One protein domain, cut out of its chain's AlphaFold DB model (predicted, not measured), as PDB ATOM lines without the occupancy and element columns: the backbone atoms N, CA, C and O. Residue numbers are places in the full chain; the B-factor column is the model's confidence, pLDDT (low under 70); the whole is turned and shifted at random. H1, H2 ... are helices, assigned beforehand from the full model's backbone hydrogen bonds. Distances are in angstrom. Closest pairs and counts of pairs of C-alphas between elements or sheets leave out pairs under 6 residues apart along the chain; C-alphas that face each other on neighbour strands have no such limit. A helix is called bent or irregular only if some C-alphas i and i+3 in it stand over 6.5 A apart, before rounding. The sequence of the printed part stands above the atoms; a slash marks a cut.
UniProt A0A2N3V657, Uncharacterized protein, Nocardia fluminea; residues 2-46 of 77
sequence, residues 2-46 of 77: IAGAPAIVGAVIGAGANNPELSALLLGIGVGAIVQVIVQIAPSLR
ATOM      1  N   ILE A   2     -16.225  58.281  35.602       60.59
ATOM      2  CA  ILE A   2     -16.930  57.193  34.879       60.59
ATOM      3  C   ILE A   2     -17.553  56.181  35.862       60.59
ATOM      4  O   ILE A   2     -18.412  55.404  35.474       60.59
ATOM      5  N   ALA A   3     -17.208  56.227  37.158       73.19
ATOM      6  CA  ALA A   3     -17.683  55.255  38.150       73.19
ATOM      7  C   ALA A   3     -19.222  55.172  38.266       73.19
ATOM      8  O   ALA A   3     -19.745  54.120  38.608       73.19
ATOM      9  N   GLY A   4     -19.945  56.250  37.936       79.38
ATOM     10  CA  GLY A   4     -21.412  56.266  37.911       79.38
ATOM     11  C   GLY A   4     -22.049  55.834  36.585       79.38
ATOM     12  O   GLY A   4     -23.250  55.587  36.556       79.38
ATOM     13  N   ALA A   5     -21.287  55.718  35.491       88.06
ATOM     14  CA  ALA A   5     -21.843  55.370  34.181       88.06
ATOM     15  C   ALA A   5     -22.576  54.012  34.178       88.06
ATOM     16  O   ALA A   5     -23.693  53.959  33.661       88.06
ATOM     17  N   PRO A   6     -22.053  52.945  34.821       86.81
ATOM     18  CA  PRO A   6     -22.785  51.683  34.931       86.81
ATOM     19  C   PRO A   6     -24.112  51.816  35.694       86.81
ATOM     20  O   PRO A   6     -25.095  51.176  35.329       86.81
ATOM     21  N   ALA A   7     -24.169  52.676  36.718       90.31
ATOM     22  CA  ALA A   7     -25.383  52.898  37.505       90.31
ATOM     23  C   ALA A   7     -26.468  53.624  36.696       90.31
ATOM     24  O   ALA A   7     -27.638  53.259  36.779       90.31
ATOM     25  N   ILE A   8     -26.081  54.601  35.868       90.94
ATOM     26  CA  ILE A   8     -27.011  55.303  34.969       90.94
ATOM     27  C   ILE A   8     -27.614  54.318  33.964       90.94
ATOM     28  O   ILE A   8     -28.831  54.288  33.792       90.94
ATOM     29  N   VAL A   9     -26.782  53.475  33.340       91.88
ATOM     30  CA  VAL A   9     -27.253  52.445  32.397       91.88
ATOM     31  C   VAL A   9     -28.215  51.477  33.089       91.88
ATOM     32  O   VAL A   9     -29.295  51.215  32.563       91.88
ATOM     33  N   GLY A  10     -27.872  51.005  34.291       91.31
ATOM     34  CA  GLY A  10     -28.752  50.150  35.089       91.31
ATOM     35  C   GLY A  10     -30.098  50.809  35.412       91.31
ATOM     36  O   GLY A  10     -31.135  50.164  35.281       91.31
ATOM     37  N   ALA A  11     -30.103  52.099  35.764       92.19
ATOM     38  CA  ALA A  11     -31.324  52.849  36.058       92.19
ATOM     39  C   ALA A  11     -32.216  53.036  34.820       92.19
ATOM     40  O   ALA A  11     -33.428  52.867  34.918       92.19
ATOM     41  N   VAL A  12     -31.630  53.326  33.651       94.00
ATOM     42  CA  VAL A  12     -32.379  53.433  32.385       94.00
ATOM     43  C   VAL A  12     -33.004  52.088  32.008       94.00
ATOM     44  O   VAL A  12     -34.178  52.044  31.646       94.00
ATOM     45  N   ILE A  13     -32.253  50.988  32.141       92.50
ATOM     46  CA  ILE A  13     -32.767  49.632  31.891       92.50
ATOM     47  C   ILE A  13     -33.903  49.300  32.866       92.50
ATOM     48  O   ILE A  13     -34.950  48.817  32.438       92.50
ATOM     49  N   GLY A  14     -33.727  49.591  34.157       90.00
ATOM     50  CA  GLY A  14     -34.743  49.351  35.181       90.00
ATOM     51  C   GLY A  14     -36.018  50.168  34.961       90.00
ATOM     52  O   GLY A  14     -37.111  49.625  35.066       90.00
ATOM     53  N   ALA A  15     -35.893  51.443  34.584       90.31
ATOM     54  CA  ALA A  15     -37.034  52.307  34.274       90.31
ATOM     55  C   ALA A  15     -37.805  51.854  33.021       90.31
ATOM     56  O   ALA A  15     -39.005  52.095  32.911       90.31
ATOM     57  N   GLY A  16     -37.127  51.188  32.082       90.19
ATOM     58  CA  GLY A  16     -37.744  50.598  30.895       90.19
ATOM     59  C   GLY A  16     -38.530  49.308  31.160       90.19
ATOM     60  O   GLY A  16     -39.207  48.828  30.250       90.19
ATOM     61  N   ALA A  17     -38.461  48.734  32.367       92.31
ATOM     62  CA  ALA A  17     -39.169  47.509  32.719       92.31
ATOM     63  C   ALA A  17     -40.639  47.802  33.055       92.31
ATOM     64  O   ALA A  17     -40.970  48.326  34.113       92.31
ATOM     65  N   ASN A  18     -41.536  47.451  32.138       89.75
ATOM     66  CA  ASN A  18     -42.976  47.727  32.237       89.75
ATOM     67  C   ASN A  18     -43.811  46.487  32.582       89.75
ATOM     68  O   ASN A  18     -45.009  46.611  32.820       89.75
ATOM     69  N   ASN A  19     -43.193  45.301  32.641       93.19
ATOM     70  CA  ASN A  19     -43.868  44.061  33.016       93.19
ATOM     71  C   ASN A  19     -43.459  43.619  34.439       93.19
ATOM     72  O   ASN A  19     -42.262  43.683  34.759       93.19
ATOM     73  N   PRO A  20     -44.388  43.135  35.289       93.44
ATOM     74  CA  PRO A  20     -44.082  42.769  36.676       93.44
ATOM     75  C   PRO A  20     -43.017  41.673  36.805       93.44
ATOM     76  O   PRO A  20     -42.106  41.794  37.620       93.44
ATOM     77  N   GLU A  21     -43.083  40.637  35.963       95.62
ATOM     78  CA  GLU A  21     -42.120  39.528  35.994       95.62
ATOM     79  C   GLU A  21     -40.702  39.982  35.630       95.62
ATOM     80  O   GLU A  21     -39.737  39.635  36.309       95.62
ATOM     81  N   LEU A  22     -40.576  40.819  34.595       93.31
ATOM     82  CA  LEU A  22     -39.290  41.371  34.172       93.31
ATOM     83  C   LEU A  22     -38.707  42.299  35.243       93.31
ATOM     84  O   LEU A  22     -37.508  42.261  35.506       93.31
ATOM     85  N   SER A  23     -39.555  43.099  35.891       94.06
ATOM     86  CA  SER A  23     -39.142  43.988  36.981       94.06
ATOM     87  C   SER A  23     -38.618  43.197  38.179       94.06
ATOM     88  O   SER A  23     -37.564  43.526  38.716       94.06
ATOM     89  N   ALA A  24     -39.305  42.114  38.560       95.50
ATOM     90  CA  ALA A  24     -38.855  41.221  39.623       95.50
ATOM     91  C   ALA A  24     -37.534  40.520  39.265       95.50
ATOM     92  O   ALA A  24     -36.640  40.433  40.109       95.50
ATOM     93  N   LEU A  25     -37.375  40.075  38.012       95.31
ATOM     94  CA  LEU A  25     -36.133  39.478  37.517       95.31
ATOM     95  C   LEU A  25     -34.963  40.469  37.595       95.31
ATOM     96  O   LEU A  25     -33.916  40.144  38.153       95.31
ATOM     97  N   LEU A  26     -35.139  41.683  37.068       94.38
ATOM     98  CA  LEU A  26     -34.113  42.730  37.082       94.38
ATOM     99  C   LEU A  26     -33.767  43.168  38.506       94.38
ATOM    100  O   LEU A  26     -32.590  43.353  38.816       94.38
ATOM    101  N   LEU A  27     -34.768  43.274  39.384       94.50
ATOM    102  CA  LEU A  27     -34.550  43.533  40.804       94.50
ATOM    103  C   LEU A  27     -33.724  42.411  41.439       94.50
ATOM    104  O   LEU A  27     -32.749  42.695  42.127       94.50
ATOM    105  N   GLY A  28     -34.062  41.148  41.169       95.69
ATOM    106  CA  GLY A  28     -33.305  39.992  41.649       95.69
ATOM    107  C   GLY A  28     -31.845  40.014  41.190       95.69
ATOM    108  O   GLY A  28     -30.943  39.805  42.001       95.69
ATOM    109  N   ILE A  29     -31.596  40.344  39.919       95.44
ATOM    110  CA  ILE A  29     -30.241  40.511  39.370       95.44
ATOM    111  C   ILE A  29     -29.501  41.645  40.091       95.44
ATOM    112  O   ILE A  29     -28.364  41.459  40.523       95.44
ATOM    113  N   GLY A  30     -30.147  42.803  40.260       93.94
ATOM    114  CA  GLY A  30     -29.566  43.955  40.951       93.94
ATOM    115  C   GLY A  30     -29.219  43.651  42.409       93.94
ATOM    116  O   GLY A  30     -28.105  43.928  42.851       93.94
ATOM    117  N   VAL A  31     -30.134  43.012  43.141       96.31
ATOM    118  CA  VAL A  31     -29.907  42.564  44.523       96.31
ATOM    119  C   VAL A  31     -28.753  41.564  44.578       96.31
ATOM    120  O   VAL A  31     -27.860  41.718  45.410       96.31
ATOM    121  N   GLY A  32     -28.712  40.586  43.669       96.44
ATOM    122  CA  GLY A  32     -27.617  39.617  43.582       96.44
ATOM    123  C   GLY A  32     -26.254  40.278  43.359       96.44
ATOM    124  O   GLY A  32     -25.284  39.937  44.039       96.44
ATOM    125  N   ALA A  33     -26.184  41.274  42.474       94.94
ATOM    126  CA  ALA A  33     -24.966  42.041  42.227       94.94
ATOM    127  C   ALA A  33     -24.512  42.829  43.470       94.94
ATOM    128  O   ALA A  33     -23.330  42.810  43.817       94.94
ATOM    129  N   ILE A  34     -25.440  43.471  44.189       93.69
ATOM    130  CA  ILE A  34     -25.128  44.180  45.441       93.69
ATOM    131  C   ILE A  34     -24.596  43.201  46.494       93.69
ATOM    132  O   ILE A  34     -23.582  43.482  47.130       93.69
ATOM    133  N   VAL A  35     -25.229  42.033  46.650       96.81
ATOM    134  CA  VAL A  35     -24.774  40.995  47.591       96.81
ATOM    135  C   VAL A  35     -23.351  40.541  47.263       96.81
ATOM    136  O   VAL A  35     -22.530  40.430  48.172       96.81
ATOM    137  N   GLN A  36     -23.016  40.343  45.984       96.94
ATOM    138  CA  GLN A  36     -21.648  40.001  45.575       96.94
ATOM    139  C   GLN A  36     -20.630  41.070  45.994       96.94
ATOM    140  O   GLN A  36     -19.566  40.732  46.515       96.94
ATOM    141  N   VAL A  37     -20.961  42.352  45.818       95.31
ATOM    142  CA  VAL A  37     -20.100  43.467  46.241       95.31
ATOM    143  C   VAL A  37     -19.958  43.508  47.763       95.31
ATOM    144  O   VAL A  37     -18.846  43.653  48.269       95.31
ATOM    145  N   ILE A  38     -21.048  43.312  48.511       94.38
ATOM    146  CA  ILE A  38     -21.013  43.248  49.981       94.38
ATOM    147  C   ILE A  38     -20.088  42.122  50.446       94.38
ATOM    148  O   ILE A  38     -19.258  42.347  51.321       94.38
ATOM    149  N   VAL A  39     -20.183  40.929  49.851       95.81
ATOM    150  CA  VAL A  39     -19.320  39.790  50.199       95.81
ATOM    151  C   VAL A  39     -17.851  40.074  49.870       95.81
ATOM    152  O   VAL A  39     -16.981  39.685  50.644       95.81
ATOM    153  N   GLN A  40     -17.560  40.789  48.779       96.31
ATOM    154  CA  GLN A  40     -16.191  41.212  48.453       96.31
ATOM    155  C   GLN A  40     -15.635  42.253  49.433       96.31
ATOM    156  O   GLN A  40     -14.445  42.218  49.743       96.31
ATOM    157  N   ILE A  41     -16.474  43.165  49.930       94.25
ATOM    158  CA  ILE A  41     -16.065  44.221  50.868       94.25
ATOM    159  C   ILE A  41     -16.038  43.707  52.316       94.25
ATOM    160  O   ILE A  41     -15.229  44.165  53.112       94.25
ATOM    161  N   ALA A  42     -16.859  42.724  52.688       92.25
ATOM    162  CA  ALA A  42     -16.962  42.238  54.067       92.25
ATOM    163  C   ALA A  42     -15.609  41.868  54.729       92.25
ATOM    164  O   ALA A  42     -15.425  42.200  55.902       92.25
ATOM    165  N   PRO A  43     -14.635  41.240  54.038       90.62
ATOM    166  CA  PRO A  43     -13.303  41.000  54.591       90.62
ATOM    167  C   PRO A  43     -12.508  42.272  54.906       90.62
ATOM    168  O   PRO A  43     -11.746  42.266  55.867       90.62
ATOM    169  N   SER A  44     -12.684  43.360  54.143       90.62
ATOM    170  CA  SER A  44     -11.958  44.621  54.371       90.62
ATOM    171  C   SER A  44     -12.470  45.396  55.588       90.62
ATOM    172  O   SER A  44     -11.783  46.281  56.089       90.62
ATOM    173  N   LEU A  45     -13.655  45.037  56.092       90.25
ATOM    174  CA  LEU A  45     -14.256  45.609  57.298       90.25
ATOM    175  C   LEU A  45     -13.751  44.964  58.599       90.25
ATOM    176  O   LEU A  45     -14.077  45.451  59.685       90.25
ATOM    177  N   ARG A  46     -13.009  43.853  58.504       90.69
ATOM    178  CA  ARG A  46     -12.480  43.121  59.662       90.69
ATOM    179  C   ARG A  46     -11.287  43.852  60.265       90.69
ATOM    180  O   ARG A  46     -10.507  44.488  59.560       90.69
TER     181      ARG A  46
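Overview. This is residues 2 to 46 of the 77 residues of an uncharacterized protein of Nocardia fluminea (UniProt A0A2N3V657). A long helix, H2, and a shorter one, H1, make a flat, open V, joined at its narrow end by a tight link; residues 2 to 9 and 31 to 46 stand free as its two ends. The printed part has 45 residues, with two named helices in the order H1, H2 and no named strand: all helix. It is loose, with a radius of gyration of the C-alphas of 13.1 A and spans of 41 by 26 by 8 A.

Along the chain. H2, residues 20 to 45, is 36.4 A long, from C-alpha 20 at (-44.082, 42.769, 36.676) to C-alpha 45 at (-14.256, 45.609, 57.298). It has a kink of 27 degrees near residue 39 and is irregular, but only just: C-alphas 40 and 43 are 6.8 A apart. H1, residues 5 to 15, is 15.5 A long and begins at C-alpha 5, (-21.843, 55.370, 34.181).

Arrangement. H2 and H1 are close but not clearly touching; their closest C-alphas, of Leu 26 and Gly 14, are 6.9 A apart. They run opposite ways at a shallow tilt of 30 degrees. Every O i to N i+4 pair is within hydrogen-bond range in H1, and 20 of 22 in H2.

Size, cuts and confidence. The C-alphas farthest apart, of Asn 18 and Arg 46, are 41.3 A apart. The printed part has no cut. Mean pLDDT of the printed part is 91.6; residue 2 is under 70.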